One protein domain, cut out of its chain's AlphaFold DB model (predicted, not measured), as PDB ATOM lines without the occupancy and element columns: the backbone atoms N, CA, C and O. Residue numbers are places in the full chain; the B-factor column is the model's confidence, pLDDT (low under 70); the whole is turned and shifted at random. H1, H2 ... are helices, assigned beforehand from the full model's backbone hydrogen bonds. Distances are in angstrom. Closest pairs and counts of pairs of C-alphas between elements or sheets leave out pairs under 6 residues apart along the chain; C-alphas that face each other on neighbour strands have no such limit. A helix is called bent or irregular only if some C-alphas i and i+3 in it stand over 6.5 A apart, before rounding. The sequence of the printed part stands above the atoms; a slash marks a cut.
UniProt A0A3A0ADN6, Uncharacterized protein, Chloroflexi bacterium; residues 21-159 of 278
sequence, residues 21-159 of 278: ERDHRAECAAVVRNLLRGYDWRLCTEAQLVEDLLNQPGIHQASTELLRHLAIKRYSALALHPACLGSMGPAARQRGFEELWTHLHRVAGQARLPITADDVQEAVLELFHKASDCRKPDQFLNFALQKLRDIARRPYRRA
ATOM      1  N   GLU A  21     317.999 387.493 161.242       70.81
ATOM      2  CA  GLU A  21     317.792 386.447 162.251       70.81
ATOM      3  C   GLU A  21     316.910 386.922 163.418       70.81
ATOM      4  O   GLU A  21     316.081 386.158 163.927       70.81
ATOM      5  N   ARG A  22     317.049 388.190 163.833       75.19
ATOM      6  CA  ARG A  22     316.200 388.802 164.868       75.19
ATOM      7  C   ARG A  22     314.756 388.951 164.401       75.19
ATOM      8  O   ARG A  22     313.851 388.622 165.172       75.19
ATOM      9  N   ASP A  23     314.548 389.371 163.157       81.81
ATOM     10  CA  ASP A  23     313.213 389.535 162.579       81.81
ATOM     11  C   ASP A  23     312.483 388.189 162.453       81.81
ATOM     12  O   ASP A  23     311.328 388.060 162.870       81.81
ATOM     13  N   HIS A  24     313.172 387.138 161.999       84.62
ATOM     14  CA  HIS A  24     312.566 385.808 161.877       84.62
ATOM     15  C   HIS A  24     312.246 385.166 163.238       84.62
ATOM     16  O   HIS A  24     311.191 384.548 163.420       84.62
ATOM     17  N   ARG A  25     313.117 385.347 164.242       91.94
ATOM     18  CA  ARG A  25     312.828 384.929 165.624       91.94
ATOM     19  C   ARG A  25     311.587 385.640 166.168       91.94
ATOM     20  O   ARG A  25     310.779 385.003 166.847       91.94
ATOM     21  N   ALA A  26     311.425 386.932 165.884       91.44
ATOM     22  CA  ALA A  26     310.252 387.693 166.306       91.44
ATOM     23  C   ALA A  26     308.963 387.182 165.639       91.44
ATOM     24  O   ALA A  26     307.942 387.048 166.320       91.44
ATOM     25  N   GLU A  27     309.013 386.828 164.350       91.12
ATOM     26  CA  GLU A  27     307.889 386.206 163.639       91.12
ATOM     27  C   GLU A  27     307.515 384.845 164.247       91.12
ATOM     28  O   GLU A  27     306.354 384.623 164.603       91.12
ATOM     29  N   CYS A  28     308.498 383.962 164.461       93.44
ATOM     30  CA  CYS A  28     308.286 382.668 165.115       93.44
ATOM     31  C   CYS A  28     307.641 382.834 166.497       93.44
ATOM     32  O   CYS A  28     306.660 382.158 166.819       93.44
ATOM     33  N   ALA A  29     308.150 383.771 167.302       95.56
ATOM     34  CA  ALA A  29     307.599 384.075 168.617       95.56
ATOM     35  C   ALA A  29     306.151 384.576 168.539       95.56
ATOM     36  O   ALA A  29     305.308 384.147 169.327       95.56
ATOM     37  N   ALA A  30     305.822 385.430 167.567       95.94
ATOM     38  CA  ALA A  30     304.456 385.902 167.363       95.94
ATOM     39  C   ALA A  30     303.496 384.754 167.002       95.94
ATOM     40  O   ALA A  30     302.411 384.656 167.584       95.94
ATOM     41  N   VAL A  31     303.902 383.855 166.098       95.12
ATOM     42  CA  VAL A  31     303.111 382.672 165.712       95.12
ATOM     43  C   VAL A  31     302.887 381.750 166.909       95.12
ATOM     44  O   VAL A  31     301.743 381.386 167.194       95.12
ATOM     45  N   VAL A  32     303.950 381.418 167.647       97.19
ATOM     46  CA  VAL A  32     303.877 380.565 168.842       97.19
ATOM     47  C   VAL A  32     302.978 381.186 169.907       97.19
ATOM     48  O   VAL A  32     302.102 380.510 170.444       97.19
ATOM     49  N   ARG A  33     303.129 382.480 170.192       97.56
ATOM     50  CA  ARG A  33     302.311 383.178 171.190       97.56
ATOM     51  C   ARG A  33     300.830 383.155 170.835       97.56
ATOM     52  O   ARG A  33     299.994 382.884 171.697       97.56
ATOM     53  N   ASN A  34     300.506 383.422 169.571       95.75
ATOM     54  CA  ASN A  34     299.131 383.380 169.082       95.75
ATOM     55  C   ASN A  34     298.555 381.962 169.152       95.75
ATOM     56  O   ASN A  34     297.388 381.797 169.504       95.75
ATOM     57  N   LEU A  35     299.370 380.941 168.874       94.75
ATOM     58  CA  LEU A  35     298.977 379.542 169.000       94.75
ATOM     59  C   LEU A  35     298.670 379.171 170.458       94.75
ATOM     60  O   LEU A  35     297.571 378.692 170.742       94.75
ATOM     61  N   LEU A  36     299.608 379.430 171.374       96.12
ATOM     62  CA  LEU A  36     299.477 379.075 172.789       96.12
ATOM     63  C   LEU A  36     298.282 379.782 173.431       96.12
ATOM     64  O   LEU A  36     297.462 379.136 174.075       96.12
ATOM     65  N   ARG A  37     298.124 381.090 173.190       95.00
ATOM     66  CA  ARG A  37     296.956 381.850 173.670       95.00
ATOM     67  C   ARG A  37     295.666 381.389 173.019       95.00
ATOM     68  O   ARG A  37     294.648 381.291 173.694       95.00
ATOM     69  N   GLY A  38     295.713 381.099 171.720       92.81
ATOM     70  CA  GLY A  38     294.572 380.603 170.973       92.81
ATOM     71  C   GLY A  38     294.006 379.360 171.639       92.81
ATOM     72  O   GLY A  38     292.829 379.344 171.976       92.81
ATOM     73  N   TYR A  39     294.826 378.333 171.865       91.38
ATOM     74  CA  TYR A  39     294.419 377.049 172.457       91.38
ATOM     75  C   TYR A  39     294.457 376.976 173.986       91.38
ATOM     76  O   TYR A  39     294.092 375.939 174.527       91.38
ATOM     77  N   ASP A  40     294.823 378.068 174.660       94.69
ATOM     78  CA  ASP A  40     295.067 378.109 176.107       94.69
ATOM     79  C   ASP A  40     296.033 377.004 176.580       94.69
ATOM     80  O   ASP A  40     295.838 376.338 177.593       94.69
ATOM     81  N   TRP A  41     297.084 376.789 175.791       96.69
ATOM     82  CA  TRP A  41     298.115 375.781 176.013       96.69
ATOM     83  C   TRP A  41     299.197 376.296 176.966       96.69
ATOM     84  O   TRP A  41     299.728 377.394 176.785       96.69
ATOM     85  N   ARG A  42     299.517 375.505 177.995       96.62
ATOM     86  CA  ARG A  42     300.316 375.910 179.164       96.62
ATOM     87  C   ARG A  42     301.341 374.863 179.610       96.62
ATOM     88  O   ARG A  42     302.045 375.106 180.591       96.62
ATOM     89  N   LEU A  43     301.436 373.707 178.949       96.44
ATOM     90  CA  LEU A  43     302.444 372.683 179.265       96.44
ATOM     91  C   LEU A  43     303.861 373.062 178.818       96.44
ATOM     92  O   LEU A  43     304.832 372.539 179.360       96.44
ATOM     93  N   CYS A  44     303.983 373.957 177.838       95.69
ATOM     94  CA  CYS A  44     305.253 374.452 177.317       95.69
ATOM     95  C   CYS A  44     305.260 375.978 177.317       95.69
ATOM     96  O   CYS A  44     304.232 376.610 177.062       95.69
ATOM     97  N   THR A  45     306.419 376.576 177.578       96.56
ATOM     98  CA  THR A  45     306.579 378.029 177.481       96.56
ATOM     99  C   THR A  45     306.773 378.474 176.030       96.56
ATOM    100  O   THR A  45     307.272 377.718 175.194       96.56
ATOM    101  N   GLU A  46     306.431 379.733 175.737       97.06
ATOM    102  CA  GLU A  46     306.695 380.360 174.432       97.06
ATOM    103  C   GLU A  46     308.173 380.216 174.042       97.06
ATOM    104  O   GLU A  46     308.474 379.762 172.943       97.06
ATOM    105  N   ALA A  47     309.091 380.521 174.965       95.88
ATOM    106  CA  ALA A  47     310.528 380.459 174.715       95.88
ATOM    107  C   ALA A  47     310.994 379.048 174.327       95.88
ATOM    108  O   ALA A  47     311.686 378.894 173.327       95.88
ATOM    109  N   GLN A  48     310.575 378.014 175.065       95.88
ATOM    110  CA  GLN A  48     310.958 376.629 174.769       95.88
ATOM    111  C   GLN A  48     310.507 376.191 173.372       95.88
ATOM    112  O   GLN A  48     311.288 375.582 172.644       95.88
ATOM    113  N   LEU A  49     309.268 376.514 172.986       96.12
ATOM    114  CA  LEU A  49     308.749 376.123 171.677       96.12
ATOM    115  C   LEU A  49     309.405 376.917 170.536       96.12
ATOM    116  O   LEU A  49     309.641 376.356 169.471       96.12
ATOM    117  N   VAL A  50     309.728 378.197 170.757       96.62
ATOM    118  CA  VAL A  50     310.447 379.028 169.778       96.62
ATOM    119  C   VAL A  50     311.870 378.521 169.559       96.62
ATOM    120  O   VAL A  50     312.254 378.338 168.409       96.62
ATOM    121  N   GLU A  51     312.639 378.261 170.622       95.06
ATOM    122  CA  GLU A  51     314.001 377.717 170.484       95.06
ATOM    123  C   GLU A  51     313.992 376.395 169.715       95.06
ATOM    124  O   GLU A  51     314.794 376.169 168.813       95.06
ATOM    125  N   ASP A  52     313.048 375.518 170.043       94.69
ATOM    126  CA  ASP A  52     312.951 374.216 169.410       94.69
ATOM    127  C   ASP A  52     312.520 374.287 167.932       94.69
ATOM    128  O   ASP A  52     313.017 373.516 167.108       94.69
ATOM    129  N   LEU A  53     311.660 375.245 167.571       93.94
ATOM    130  CA  LEU A  53     311.328 375.533 166.174       93.94
ATOM    131  C   LEU A  53     312.518 376.107 165.407       93.94
ATOM    132  O   LEU A  53     312.770 375.675 164.287       93.94
ATOM    133  N   LEU A  54     313.260 377.044 166.002       92.94
ATOM    134  CA  LEU A  54     314.423 377.665 165.365       92.94
ATOM    135  C   LEU A  54     315.560 376.664 165.106       92.94
ATOM    136  O   LEU A  54     316.335 376.849 164.174       92.94
ATOM    137  N   ASN A  55     315.626 375.576 165.877       92.00
ATOM    138  CA  ASN A  55     316.574 374.483 165.657       92.00
ATOM    139  C   ASN A  55     316.173 373.532 164.507       92.00
ATOM    140  O   ASN A  55     316.912 372.592 164.204       92.00
ATOM    141  N   GLN A  56     315.012 373.726 163.868       89.50
ATOM    142  CA  GLN A  56     314.582 372.909 162.730       89.50
ATOM    143  C   GLN A  56     315.307 373.328 161.439       89.50
ATOM    144  O   GLN A  56     315.401 374.519 161.130       89.50
ATOM    145  N   PRO A  57     315.760 372.367 160.613       85.81
ATOM    146  CA  PRO A  57     316.361 372.687 159.325       85.81
ATOM    147  C   PRO A  57     315.332 373.350 158.398       85.81
ATOM    148  O   PRO A  57     314.222 372.851 158.229       85.81
ATOM    149  N   GLY A  58     315.712 374.470 157.778       83.06
ATOM    150  CA  GLY A  58     314.873 375.182 156.805       83.06
ATOM    151  C   GLY A  58     313.812 376.114 157.401       83.06
ATOM    152  O   GLY A  58     313.058 376.719 156.642       83.06
ATOM    153  N   ILE A  59     313.770 376.289 158.729       86.88
ATOM    154  CA  ILE A  59     312.769 377.144 159.389       86.88
ATOM    155  C   ILE A  59     312.832 378.606 158.922       86.88
ATOM    156  O   ILE A  59     311.793 379.226 158.727       86.88
ATOM    157  N   HIS A  60     314.032 379.109 158.610       83.31
ATOM    158  CA  HIS A  60     314.278 380.486 158.159       83.31
ATOM    159  C   HIS A  60     313.577 380.866 156.845       83.31
ATOM    160  O   HIS A  60     313.495 382.045 156.519       83.31
ATOM    161  N   GLN A  61     313.098 379.882 156.079       83.88
ATOM    162  CA  GLN A  61     312.373 380.083 154.820       83.88
ATOM    163  C   GLN A  61     310.893 379.686 154.934       83.88
ATOM    164  O   GLN A  61     310.157 379.746 153.950       83.88
ATOM    165  N   ALA A  62     310.446 379.246 156.114       84.12
ATOM    166  CA  ALA A  62     309.084 378.790 156.316       84.12
ATOM    167  C   ALA A  62     308.101 379.966 156.297       84.12
ATOM    168  O   ALA A  62     308.319 380.995 156.932       84.12
ATOM    169  N   SER A  63     306.976 379.784 155.605       86.81
ATOM    170  CA  SER A  63     305.853 380.716 155.676       86.81
ATOM    171  C   SER A  63     305.238 380.721 157.080       86.81
ATOM    172  O   SER A  63     305.289 379.717 157.795       86.81
ATOM    173  N   THR A  64     304.565 381.809 157.457       85.31
ATOM    174  CA  THR A  64     303.843 381.935 158.738       85.31
ATOM    175  C   THR A  64     302.894 380.754 159.010       85.31
ATOM    176  O   THR A  64     302.711 380.318 160.149       85.31
ATOM    177  N   GLU A  65     302.296 380.195 157.961       82.44
ATOM    178  CA  GLU A  65     301.384 379.060 158.067       82.44
ATOM    179  C   GLU A  65     302.095 377.721 158.270       82.44
ATOM    180  O   GLU A  65     301.656 376.903 159.088       82.44
ATOM    181  N   LEU A  66     303.221 377.511 157.587       85.75
ATOM    182  CA  LEU A  66     304.076 376.356 157.833       85.75
ATOM    183  C   LEU A  66     304.657 376.412 159.253       85.75
ATOM    184  O   LEU A  66     304.616 375.407 159.963       85.75
ATOM    185  N   LEU A  67     305.092 377.594 159.710       87.81
ATOM    186  CA  LEU A  67     305.532 377.831 161.090       87.81
ATOM    187  C   LEU A  67     304.457 377.420 162.099       87.81
ATOM    188  O   LEU A  67     304.750 376.724 163.070       87.81
ATOM    189  N   ARG A  68     303.194 377.785 161.851       90.88
ATOM    190  CA  ARG A  68     302.069 377.391 162.710       90.88
ATOM    191  C   ARG A  68     301.889 375.871 162.755       90.88
ATOM    192  O   ARG A  68     301.715 375.315 163.840       90.88
ATOM    193  N   HIS A  69     301.924 375.196 161.606       87.38
ATOM    194  CA  HIS A  69     301.787 373.736 161.542       87.38
ATOM    195  C   HIS A  69     302.933 373.022 162.265       87.38
ATOM    196  O   HIS A  69     302.691 372.088 163.036       87.38
ATOM    197  N   LEU A  70     304.169 373.478 162.060       90.62
ATOM    198  CA  LEU A  70     305.337 372.951 162.760       90.62
ATOM    199  C   LEU A  70     305.217 373.188 164.267       90.62
ATOM    200  O   LEU A  70     305.407 372.249 165.034       90.62
ATOM    201  N   ALA A  71     304.803 374.380 164.704       93.88
ATOM    202  CA  ALA A  71     304.606 374.695 166.119       93.88
ATOM    203  C   ALA A  71     303.611 373.744 166.800       93.88
ATOM    204  O   ALA A  71     303.874 373.271 167.903       93.88
ATOM    205  N   ILE A  72     302.507 373.394 166.129       94.06
ATOM    206  CA  ILE A  72     301.533 372.409 166.630       94.06
ATOM    207  C   ILE A  72     302.174 371.023 166.776       94.06
ATOM    208  O   ILE A  72     302.053 370.401 167.832       94.06
ATOM    209  N   LYS A  73     302.881 370.545 165.741       93.88
ATOM    210  CA  LYS A  73     303.574 369.244 165.773       93.88
ATOM    211  C   LYS A  73     304.622 369.192 166.887       93.88
ATOM    212  O   LYS A  73     304.700 368.208 167.621       93.88
ATOM    213  N   ARG A  74     305.401 370.264 167.054       95.38
ATOM    214  CA  ARG A  74     306.429 370.364 168.099       95.38
ATOM    215  C   ARG A  74     305.821 370.451 169.493       95.38
ATOM    216  O   ARG A  74     306.263 369.718 170.373       95.38
ATOM    217  N   TYR A  75     304.754 371.225 169.685       97.31
ATOM    218  CA  TYR A  75     304.021 371.257 170.953       97.31
ATOM    219  C   TYR A  75     303.476 369.872 171.329       97.31
ATOM    220  O   TYR A  75     303.645 369.410 172.461       97.31
ATOM    221  N   SER A  76     302.878 369.184 170.351       96.31
ATOM    222  CA  SER A  76     302.383 367.816 170.498       96.31
ATOM    223  C   SER A  76     303.488 366.868 170.976       96.31
ATOM    224  O   SER A  76     303.282 366.128 171.935       96.31
ATOM    225  N   ALA A  77     304.669 366.931 170.354       96.12
ATOM    226  CA  ALA A  77     305.790 366.047 170.660       96.12
ATOM    227  C   ALA A  77     306.486 366.350 171.995       96.12
ATOM    228  O   ALA A  77     306.824 365.422 172.727       96.12
ATOM    229  N   LEU A  78     306.731 367.629 172.291       96.50
ATOM    230  CA  LEU A  78     307.538 368.056 173.436       96.50
ATOM    231  C   LEU A  78     306.762 368.101 174.747       96.50
ATOM    232  O   LEU A  78     307.346 367.886 175.806       96.50
ATOM    233  N   ALA A  79     305.474 368.431 174.681       97.19
ATOM    234  CA  ALA A  79     304.707 368.797 175.862       97.19
ATOM    235  C   ALA A  79     303.471 367.921 176.018       97.19
ATOM    236  O   ALA A  79     303.351 367.200 177.005       97.19
ATOM    237  N   LEU A  80     302.575 367.920 175.028       97.62
ATOM    238  CA  LEU A  80     301.268 367.284 175.180       97.62
ATOM    239  C   LEU A  80     301.362 365.756 175.299       97.62
ATOM    240  O   LEU A  80     300.797 365.175 176.221       97.62
ATOM    241  N   HIS A  81     302.097 365.100 174.399       97.75
ATOM    242  CA  HIS A  81     302.251 363.647 174.426       97.75
ATOM    243  C   HIS A  81     302.996 363.154 175.687       97.75
ATOM    244  O   HIS A  81     302.451 362.296 176.387       97.75
ATOM    245  N   PRO A  82     304.173 363.706 176.061       97.69
ATOM    246  CA  PRO A  82     304.848 363.353 177.314       97.69
ATOM    247  C   PRO A  82     303.988 363.601 178.563       97.69
ATOM    248  O   PRO A  82     303.933 362.752 179.457       97.69
ATOM    249  N   ALA A  83     303.258 364.720 178.610       97.75
ATOM    250  CA  ALA A  83     302.328 365.005 179.696       97.75
ATOM    251  C   ALA A  83     301.247 363.920 179.803       97.75
ATOM    252  O   ALA A  83     301.103 363.321 180.866       97.75
ATOM    253  N   CYS A  84     300.553 363.587 178.710       97.31
ATOM    254  CA  CYS A  84     299.496 362.569 178.702       97.31
ATOM    255  C   CYS A  84     299.995 361.162 179.085       97.31
ATOM    256  O   CYS A  84     299.277 360.418 179.763       97.31
ATOM    257  N   LEU A  85     301.236 360.812 178.722       96.56
ATOM    258  CA  LEU A  85     301.890 359.573 179.166       96.56
ATOM    259  C   LEU A  85     302.276 359.582 180.654       96.56
ATOM    260  O   LEU A  85     302.533 358.528 181.227       96.56
ATOM    261  N   GLY A  86     302.311 360.753 181.290       95.56
ATOM    262  CA  GLY A  86     302.696 360.919 182.689       95.56
ATOM    263  C   GLY A  86     304.199 361.030 182.930       95.56
ATOM    264  O   GLY A  86     304.610 361.068 184.089       95.56
ATOM    265  N   SER A  87     305.026 361.143 181.884       96.31
ATOM    266  CA  SER A  87     306.482 361.295 182.043       96.31
ATOM    267  C   SER A  87     306.879 362.639 182.665       96.31
ATOM    268  O   SER A  87     307.956 362.756 183.241       96.31
ATOM    269  N   MET A  88     305.988 363.634 182.609       95.81
ATOM    270  CA  MET A  88     306.148 364.952 183.238       95.81
ATOM    271  C   MET A  88     305.508 365.043 184.641       95.81
ATOM    272  O   MET A  88     305.416 366.127 185.214       95.81
ATOM    273  N   GLY A  89     305.045 363.918 185.198       96.38
ATOM    274  CA  GLY A  89     304.404 363.842 186.514       96.38
ATOM    275  C   GLY A  89     302.870 363.973 186.491       96.38
ATOM    276  O   GLY A  89     302.270 364.295 185.462       96.38
ATOM    277  N   PRO A  90     302.200 363.719 187.633       95.75
ATOM    278  CA  PRO A  90     300.740 363.599 187.699       95.75
ATOM    279  C   PRO A  90     300.005 364.918 187.424       95.75
ATOM    280  O   PRO A  90     299.000 364.918 186.718       95.75
ATOM    281  N   ALA A  91     300.525 366.048 187.915       96.25
ATOM    282  CA  ALA A  91     299.927 367.363 187.677       96.25
ATOM    283  C   ALA A  91     300.002 367.772 186.194       96.25
ATOM    284  O   ALA A  91     299.036 368.293 185.640       96.25
ATOM    285  N   ALA A  92     301.133 367.491 185.535       96.56
ATOM    286  CA  ALA A  92     301.280 367.712 184.100       96.56
ATOM    287  C   ALA A  92     300.365 366.779 183.301       96.56
ATOM    288  O   ALA A  92     299.747 367.221 182.339       96.56
ATOM    289  N   ARG A  93     300.212 365.519 183.732       97.00
ATOM    290  CA  ARG A  93     299.293 364.565 183.100       97.00
ATOM    291  C   ARG A  93     297.854 365.044 183.117       97.00
ATOM    292  O   ARG A  93     297.214 365.048 182.071       97.00
ATOM    293  N   GLN A  94     297.366 365.481 184.276       96.56
ATOM    294  CA  GLN A  94     296.028 366.052 184.389       96.56
ATOM    295  C   GLN A  94     295.858 367.245 183.438       96.56
ATOM    296  O   GLN A  94     294.941 367.248 182.620       96.56
ATOM    297  N   ARG A  95     296.796 368.199 183.470       97.06
ATOM    298  CA  ARG A  95     296.769 369.368 182.583       97.06
ATOM    299  C   ARG A  95     296.813 368.992 181.100       97.06
ATOM    300  O   ARG A  95     296.120 369.606 180.300       97.06
ATOM    301  N   GLY A  96     297.583 367.974 180.724       97.50
ATOM    302  CA  GLY A  96     297.638 367.494 179.343       97.50
ATOM    303  C   GLY A  96     296.297 366.980 178.843       97.50
ATOM    304  O   GLY A  96     295.905 367.309 177.726       97.50
ATOM    305  N   PHE A  97     295.543 366.260 179.677       97.69
ATOM    306  CA  PHE A  97     294.189 365.843 179.313       97.69
ATOM    307  C   PHE A  97     293.183 367.005 179.305       97.69
ATOM    308  O   PHE A  97     292.306 367.016 178.445       97.69
ATOM    309  N   GLU A  98     293.327 368.006 180.179       96.69
ATOM    310  CA  GLU A  98     292.507 369.232 180.157       96.69
ATOM    311  C   GLU A  98     292.734 370.058 178.872       96.69
ATOM    312  O   GLU A  98     291.783 370.498 178.213       96.69
ATOM    313  N   GLU A  99     293.993 370.231 178.461       97.50
ATOM    314  CA  GLU A  99     294.350 370.913 177.213       97.50
ATOM    315  C   GLU A  99     293.910 370.120 175.979       97.50
ATOM    316  O   GLU A  99     293.414 370.699 175.007       97.50
ATOM    317  N   LEU A 100     294.045 368.790 176.020       97.12
ATOM    318  CA  LEU A 100     293.579 367.897 174.965       97.12
ATOM    319  C   LEU A 100     292.057 367.961 174.814       97.12
ATOM    320  O   LEU A 100     291.571 368.103 173.694       97.12
ATOM    321  N   TRP A 101     291.313 367.916 175.922       95.81
ATOM    322  CA  TRP A 101     289.861 368.103 175.933       95.81
ATOM    323  C   TRP A 101     289.472 369.417 175.258       95.81
ATOM    324  O   TRP A 101     288.671 369.434 174.324       95.81
ATOM    325  N   THR A 102     290.083 370.523 175.692       94.19
ATOM    326  CA  THR A 102     289.786 371.866 175.177       94.19
ATOM    327  C   THR A 102     290.078 371.962 173.680       94.19
ATOM    328  O   THR A 102     289.287 372.525 172.917       94.19
ATOM    329  N   HIS A 103     291.188 371.365 173.238       94.56
ATOM    330  CA  HIS A 103     291.538 371.287 171.828       94.56
ATOM    331  C   HIS A 103     290.497 370.492 171.026       94.56
ATOM    332  O   HIS A 103     289.982 370.998 170.027       94.56
ATOM    333  N   LEU A 104     290.153 369.280 171.472       94.38
ATOM    334  CA  LEU A 104     289.188 368.414 170.795       94.38
ATOM    335  C   LEU A 104     287.797 369.044 170.736       94.38
ATOM    336  O   LEU A 104     287.188 369.044 169.671       94.38
ATOM    337  N   HIS A 105     287.327 369.650 171.825       92.25
ATOM    338  CA  HIS A 105     286.038 370.334 171.870       92.25
ATOM    339  C   HIS A 105     285.977 371.505 170.882       92.25
ATOM    340  O   HIS A 105     284.977 371.712 170.192       92.25
ATOM    341  N   ARG A 106     287.062 372.277 170.760       90.25
ATOM    342  CA  ARG A 106     287.110 373.367 169.782       90.25
ATOM    343  C   ARG A 106     287.076 372.857 168.347       90.25
ATOM    344  O   ARG A 106     286.352 373.415 167.527       90.25
ATOM    345  N   VAL A 107     287.861 371.824 168.043       87.25
ATOM    346  CA  VAL A 107     287.880 371.236 166.699       87.25
ATOM    347  C   VAL A 107     286.540 370.564 166.386       87.25
ATOM    348  O   VAL A 107     286.073 370.657 165.254       87.25
ATOM    349  N   ALA A 108     285.878 369.968 167.381       86.44
ATOM    350  CA  ALA A 108     284.531 369.417 167.256       86.44
ATOM    351  C   ALA A 108     283.512 370.484 166.832       86.44
ATOM    352  O   ALA A 108     282.758 370.251 165.895       86.44
ATOM    353  N   GLY A 109     283.559 371.687 167.417       78.56
ATOM    354  CA  GLY A 109     282.689 372.803 167.015       78.56
ATOM    355  C   GLY A 109     282.916 373.316 165.584       78.56
ATOM    356  O   GLY A 109     282.064 374.005 165.031       78.56
ATOM    357  N   GLN A 110     284.054 372.982 164.970       81.19
ATOM    358  CA  GLN A 110     284.377 373.296 163.572       81.19
ATOM    359  C   GLN A 110     284.149 372.100 162.636       81.19
ATOM    360  O   GLN A 110     284.261 372.229 161.412       81.19
ATOM    361  N   ALA A 111     283.872 370.921 163.195       74.56
ATOM    362  CA  ALA A 111     283.662 369.711 162.431       74.56
ATOM    363  C   ALA A 111     282.280 369.731 161.771       74.56
ATOM    364  O   ALA A 111     281.309 370.262 162.293       74.56
ATOM    365  N   ARG A 112     282.189 369.097 160.600       67.00
ATOM    366  CA  ARG A 112     280.909 368.907 159.898       67.00
ATOM    367  C   ARG A 112     280.082 367.748 160.458       67.00
ATOM    368  O   ARG A 112     278.928 367.597 160.082       67.00
ATOM    369  N   LEU A 113     280.694 366.895 161.281       66.38
ATOM    370  CA  LEU A 113     280.002 365.808 161.966       66.38
ATOM    371  C   LEU A 113     279.361 366.360 163.244       66.38
ATOM    372  O   LEU A 113     279.993 367.196 163.893       66.38
ATOM    373  N   PRO A 114     278.168 365.880 163.633       74.81
ATOM    374  CA  PRO A 114     277.578 366.205 164.924       74.81
ATOM    375  C   PRO A 114     278.373 365.488 166.023       74.81
ATOM    376  O   PRO A 114     278.011 364.404 166.461       74.81
ATOM    377  N   ILE A 115     279.510 366.067 166.404       84.12
ATOM    378  CA  ILE A 115     280.340 365.584 167.506       84.12
ATOM    379  C   ILE A 115     279.798 366.218 168.783       84.12
ATOM    380  O   ILE A 115     279.803 367.442 168.928       84.12
ATOM    381  N   THR A 116     279.318 365.383 169.693       86.50
ATOM    382  CA  THR A 116     278.781 365.808 170.985       86.50
ATOM    383  C   THR A 116     279.896 365.973 172.021       86.50
ATOM    384  O   THR A 116     281.027 365.520 171.833       86.50
ATOM    385  N   ALA A 117     279.584 366.620 173.148       88.12
ATOM    386  CA  ALA A 117     280.508 366.688 174.280       88.12
ATOM    387  C   ALA A 117     280.828 365.288 174.844       88.12
ATOM    388  O   ALA A 117     281.967 365.039 175.237       88.12
ATOM    389  N   ASP A 118     279.861 364.366 174.803       88.56
ATOM    390  CA  ASP A 118     280.036 362.983 175.252       88.56
ATOM    391  C   ASP A 118     281.021 362.219 174.355       88.56
ATOM    392  O   ASP A 118     281.871 361.488 174.864       88.56
ATOM    393  N   ASP A 119     281.001 362.453 173.035       91.12
ATOM    394  CA  ASP A 119     281.988 361.873 172.108       91.12
ATOM    395  C   ASP A 119     283.410 362.363 172.417       91.12
ATOM    396  O   ASP A 119     284.373 361.592 172.380       91.12
ATOM    397  N   VAL A 120     283.554 363.656 172.736       93.12
ATOM    398  CA  VAL A 120     284.838 364.242 173.155       93.12
ATOM    399  C   VAL A 120     285.303 363.615 174.465       93.12
ATOM    400  O   VAL A 120     286.473 363.241 174.576       93.12
ATOM    401  N   GLN A 121     284.397 363.435 175.426       92.94
ATOM    402  CA  GLN A 121     284.699 362.780 176.693       92.94
ATOM    403  C   GLN A 121     285.153 361.347 176.520       92.94
ATOM    404  O   GLN A 121     286.189 360.958 177.065       92.94
ATOM    405  N   GLU A 122     284.421 360.573 175.734       93.88
ATOM    406  CA  GLU A 122     284.787 359.199 175.449       93.88
ATOM    407  C   GLU A 122     286.139 359.128 174.722       93.88
ATOM    408  O   GLU A 122     286.960 358.265 175.037       93.88
ATOM    409  N   ALA A 123     286.435 360.068 173.817       94.94
ATOM    410  CA  ALA A 123     287.721 360.118 173.121       94.94
ATOM    411  C   ALA A 123     288.884 360.406 174.068       94.94
ATOM    412  O   ALA A 123     289.921 359.746 173.989       94.94
ATOM    413  N   VAL A 124     288.708 361.356 174.986       96.38
ATOM    414  CA  VAL A 124     289.702 361.669 176.018       96.38
ATOM    415  C   VAL A 124     289.912 360.474 176.952       96.38
ATOM    416  O   VAL A 124     291.059 360.151 177.256       96.38
ATOM    417  N   LEU A 125     288.848 359.771 177.350       95.00
ATOM    418  CA  LEU A 125     288.947 358.551 178.161       95.00
ATOM    419  C   LEU A 125     289.651 357.410 177.412       95.00
ATOM    420  O   LEU A 125     290.525 356.752 177.976       95.00
ATOM    421  N   GLU A 126     289.340 357.191 176.131       94.81
ATOM    422  CA  GLU A 126     290.044 356.184 175.330       94.81
ATOM    423  C   GLU A 126     291.535 356.533 175.209       94.81
ATOM    424  O   GLU A 126     292.393 355.660 175.357       94.81
ATOM    425  N   LEU A 127     291.864 357.814 175.013       95.50
ATOM    426  CA  LEU A 127     293.244 358.300 174.979       95.50
ATOM    427  C   LEU A 127     293.936 358.198 176.339       95.50
ATOM    428  O   LEU A 127     295.126 357.908 176.377       95.50
ATOM    429  N   PHE A 128     293.223 358.354 177.453       95.31
ATOM    430  CA  PHE A 128     293.792 358.162 178.789       95.31
ATOM    431  C   PHE A 128     294.374 356.758 178.979       95.31
ATOM    432  O   PHE A 128     295.419 356.603 179.617       95.31
ATOM    433  N   HIS A 129     293.731 355.752 178.386       92.81
ATOM    434  CA  HIS A 129     294.181 354.362 178.427       92.81
ATOM    435  C   HIS A 129     295.143 353.991 177.293       92.81
ATOM    436  O   HIS A 129     295.994 353.129 177.489       92.81
ATOM    437  N   LYS A 130     295.013 354.622 176.120       93.31
ATOM    438  CA  LYS A 130     295.731 354.241 174.889       93.31
ATOM    439  C   LYS A 130     296.715 355.291 174.378       93.31
ATOM    440  O   LYS A 130     297.152 355.212 173.233       93.31
ATOM    441  N   ALA A 131     297.082 356.286 175.186       90.50
ATOM    442  CA  ALA A 131     298.054 357.303 174.777       90.50
ATOM    443  C   ALA A 131     299.389 356.676 174.340       90.50
ATOM    444  O   ALA A 131     299.989 357.140 173.374       90.50
ATOM    445  N   SER A 132     299.804 355.579 174.986       93.06
ATOM    446  CA  SER A 132     301.017 354.818 174.652       93.06
ATOM    447  C   SER A 132     300.994 354.154 173.275       93.06
ATOM    448  O   SER A 132     302.051 353.799 172.760       93.06
ATOM    449  N   ASP A 133     299.821 353.994 172.658       93.44
ATOM    450  CA  ASP A 133     299.703 353.403 171.321       93.44
ATOM    451  C   ASP A 133     300.190 354.374 170.230       93.44
ATOM    452  O   ASP A 133     300.473 353.970 169.096       93.44
ATOM    453  N   CYS A 134     300.319 355.665 170.556       93.69
ATOM    454  CA  CYS A 134     300.847 356.672 169.649       93.69
ATOM    455  C   CYS A 134     302.375 356.550 169.525       93.69
ATOM    456  O   CYS A 134     303.139 357.041 170.349       93.69
ATOM    457  N   ARG A 135     302.847 355.913 168.446       91.62
ATOM    458  CA  ARG A 135     304.291 355.721 168.193       91.62
ATOM    459  C   ARG A 135     305.035 356.996 167.782       91.62
ATOM    460  O   ARG A 135     306.259 357.026 167.845       91.62
ATOM    461  N   LYS A 136     304.312 358.009 167.300       94.00
ATOM    462  CA  LYS A 136     304.859 359.255 166.746       94.00
ATOM    463  C   LYS A 136     304.346 360.456 167.557       94.00
ATOM    464  O   LYS A 136     303.222 360.895 167.313       94.00
ATOM    465  N   PRO A 137     305.133 360.986 168.513       93.69
ATOM    466  CA  PRO A 137     304.695 362.061 169.415       93.69
ATOM    467  C   PRO A 137     304.228 363.342 168.702       93.69
ATOM    468  O   PRO A 137     303.297 364.018 169.145       93.69
ATOM    469  N   ASP A 138     304.843 363.662 167.565       91.62
ATOM    470  CA  ASP A 138     304.508 364.808 166.712       91.62
ATOM    471  C   ASP A 138     303.146 364.671 166.014       91.62
ATOM    472  O   ASP A 138     302.572 365.664 165.569       91.62
ATOM    473  N   GLN A 139     302.600 363.453 165.964       92.25
ATOM    474  CA  GLN A 139     301.287 363.139 165.401       92.25
ATOM    475  C   GLN A 139     300.214 362.892 166.472       92.25
ATOM    476  O   GLN A 139     299.089 362.528 166.128       92.25
ATOM    477  N   PHE A 140     300.515 363.090 167.760       96.25
ATOM    478  CA  PHE A 140     299.594 362.743 168.847       96.25
ATOM    479  C   PHE A 140     298.244 363.473 168.768       96.25
ATOM    480  O   PHE A 140     297.201 362.848 168.955       96.25
ATOM    481  N   LEU A 141     298.223 364.754 168.387       94.62
ATOM    482  CA  LEU A 141     296.963 365.474 168.146       94.62
ATOM    483  C   LEU A 141     296.147 364.881 166.986       94.62
ATOM    484  O   LEU A 141     294.933 364.726 167.104       94.62
ATOM    485  N   ASN A 142     296.794 364.483 165.889       89.50
ATOM    486  CA  ASN A 142     296.109 363.828 164.771       89.50
ATOM    487  C   ASN A 142     295.563 362.454 165.176       89.50
ATOM    488  O   ASN A 142     294.440 362.105 164.812       89.50
ATOM    489  N   PHE A 143     296.325 361.703 165.972       91.94
ATOM    490  CA  PHE A 143     295.878 360.448 166.569       91.94
ATOM    491  C   PHE A 143     294.642 360.656 167.457       91.94
ATOM    492  O   PHE A 143     293.658 359.930 167.318       91.94
ATOM    493  N   ALA A 144     294.640 361.691 168.300       94.50
ATOM    494  CA  ALA A 144     293.497 362.042 169.137       94.50
ATOM    495  C   ALA A 144     292.255 362.427 168.319       94.50
ATOM    496  O   ALA A 144     291.156 361.940 168.580       94.50
ATOM    497  N   LEU A 145     292.433 363.244 167.277       92.06
ATOM    498  CA  LEU A 145     291.357 363.601 166.350       92.06
ATOM    499  C   LEU A 145     290.804 362.378 165.616       92.06
ATOM    500  O   LEU A 145     289.600 362.293 165.375       92.06
ATOM    501  N   GLN A 146     291.658 361.418 165.267       88.69
ATOM    502  CA  GLN A 146     291.222 360.172 164.650       88.69
ATOM    503  C   GLN A 146     290.367 359.339 165.615       88.69
ATOM    504  O   GLN A 146     289.304 358.868 165.214       88.69
ATOM    505  N   LYS A 147     290.762 359.237 166.891       91.19
ATOM    506  CA  LYS A 147     289.958 358.574 167.935       91.19
ATOM    507  C   LYS A 147     288.593 359.222 168.121       91.19
ATOM    508  O   LYS A 147     287.587 358.518 168.108       91.19
ATOM    509  N   LEU A 148     288.554 360.551 168.196       91.81
ATOM    510  CA  LEU A 148     287.305 361.304 168.277       91.81
ATOM    511  C   LEU A 148     286.382 361.004 167.092       91.81
ATOM    512  O   LEU A 148     285.203 360.714 167.271       91.81
ATOM    513  N   ARG A 149     286.926 361.014 165.870       85.88
ATOM    514  CA  ARG A 149     286.153 360.670 164.670       85.88
ATOM    515  C   ARG A 149     285.651 359.235 164.709       85.88
ATOM    516  O   ARG A 149     284.534 358.984 164.277       85.88
ATOM    517  N   ASP A 150     286.456 358.289 165.178       86.25
ATOM    518  CA  ASP A 150     286.045 356.890 165.252       86.25
ATOM    519  C   ASP A 150     284.922 356.664 166.263       86.25
ATOM    520  O   ASP A 150     284.025 355.876 165.971       86.25
ATOM    521  N   ILE A 151     284.927 357.389 167.384       87.56
ATOM    522  CA  ILE A 151     283.847 357.394 168.379       87.56
ATOM    523  C   ILE A 151     282.577 358.013 167.807       87.56
ATOM    524  O   ILE A 151     281.558 357.327 167.742       87.56
ATOM    525  N   ALA A 152     282.668 359.227 167.257       83.69
ATOM    526  CA  ALA A 152     281.528 359.912 166.646       83.69
ATOM    527  C   ALA A 152     280.908 359.111 165.479       83.69
ATOM    528  O   ALA A 152     279.752 359.302 165.112       83.69
ATOM    529  N   ARG A 153     281.662 358.179 164.876       78.44
ATOM    530  CA  ARG A 153     281.177 357.271 163.823       78.44
ATOM    531  C   ARG A 153     280.470 356.017 164.346       78.44
ATOM    532  O   ARG A 153     279.835 355.328 163.550       78.44
ATOM    533  N   ARG A 154     280.587 355.661 165.629       81.38
ATOM    534  CA  ARG A 154     280.027 354.406 166.170       81.38
ATOM    535  C   ARG A 154     278.508 354.293 166.023       81.38
ATOM    536  O   ARG A 154     278.085 353.213 165.609       81.38
ATOM    537  N   PRO A 155     277.697 355.339 166.285       66.31
ATOM    538  CA  PRO A 155     276.248 355.259 166.091       66.31
ATOM    539  C   PRO A 155     275.890 354.884 164.649       66.31
ATOM    540  O   PRO A 155     275.065 354.005 164.422       66.31
ATOM    541  N   TYR A 156     276.609 355.454 163.677       63.44
ATOM    542  CA  TYR A 156     276.433 355.141 162.260       63.44
ATOM    543  C   TYR A 156     276.834 353.701 161.922       63.44
ATOM    544  O   TYR A 156     276.135 353.040 161.164       63.44
ATOM    545  N   ARG A 157     277.924 353.173 162.502       59.69
ATOM    546  CA  ARG A 157     278.331 351.771 162.277       59.69
ATOM    547  C   ARG A 157     277.342 350.770 162.873       59.69
ATOM    548  O   ARG A 157     277.069 349.761 162.237       59.69
ATOM    549  N   ARG A 158     276.806 351.041 164.068       53.44
ATOM    550  CA  ARG A 158     275.806 350.170 164.713       53.44
ATOM    551  C   ARG A 158     274.487 350.164 163.946       53.44
ATOM    552  O   ARG A 158     273.966 349.089 163.684       53.44
ATOM    553  N   ALA A 159     274.036 351.330 163.478       46.12
ATOM    554  CA  ALA A 159     272.855 351.436 162.623       46.12
ATOM    555  C   ALA A 159     272.978 350.616 161.322       46.12
ATOM    556  O   ALA A 159     271.988 350.074 160.852       46.12
TER     557      ALA A 159
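Overview. This is residues 21 to 159 of the 278 residues of an uncharacterized protein of Chloroflexi bacterium (UniProt A0A3A0ADN6). One long helix, H3, runs through the middle; H1 and H2 pack on its first part, while H4, H5 and H6 cluster round its later part as a second, larger group. H7 is a short end piece beyond H6 that packs on no other helix. The printed part has 139 residues, with seven named helices, H1 to H7 in chain order, and no named strand; the class is all helix, and the helices are mostly crossed. It is compact, with a radius of gyration of the C-alphas of 15.9 A, yet elongated in outline, 56 by 34 by 25 A.

Arrangement. Begin with H3, residues 64 to 85, the hub, which touches five helices and has a kink of 26 degrees near residue 77. With residues 64 to 72 it touches H1, residues 21 to 39, at a steep tilt of 56 degrees; the closest C-alphas, of Val 31 and Arg 68, are 6.2 A apart. With residues 70 to 75 it touches H2, residues 46 to 54; the closest C-alphas are those of Leu 53 and Ala 71, 6.8 A. Look next at H4, residues 90 to 110: it forms a helical hairpin with H3, at 43 degrees, with C-alphas 83 and 93 closest at 4.6 A. H6, residues 137 to 152, is about perpendicular to H3, at 81 degrees, and the C-alphas of Ala 77 and Pro 137 come closest, at 4.3 A. H5, residues 117 to 133, forms a second hairpin with H6, at 43 degrees; C-alphas 123 and 148 are closest, 5.0 A apart. H1 and H4 only just touch, with 3 pairs of C-alphas within 8 A, the closest being those of Tyr 39 and His 103 at 6.5 A. H2 is apart from H4, H5 and H6. H7, residues 154 to 159, and H6 meet only through their link. In H1, H2, H4 and H7 every O i to N i+4 pair is within hydrogen-bond range; in H3 it is 15 of 18, in H5 11 of 13, in H6 10 of 12.

Along the chain. Find C-alpha 64 at (303.843, 381.935, 158.738); from there H3 runs 30.4 A to C-alpha 85 at (301.890, 359.573, 179.166). H4 is 30.7 A long, H1 27.2 A, H5 23.5 A and H6 23.4 A; H2 and H7 are shorter. H3 is only just irregular, C-alphas 78 and 81 being 7.0 A apart; H5 is irregular at C-alphas 129 and 132, 7.8 A, with a kink of 48 degrees near residue 127, and H6 at C-alphas 138 and 141, 7.7 A. H7 ends at C-alpha 159, (272.855, 351.436, 162.623).

Size, cuts and confidence. The two C-alphas farthest apart, of Arg 22 and Ala 159, are 57.3 A apart. The printed part has no cut and no long link. Mean pLDDT of the printed part is 90.3; look for values under 70 at residues 112 to 113 and 155 to 159.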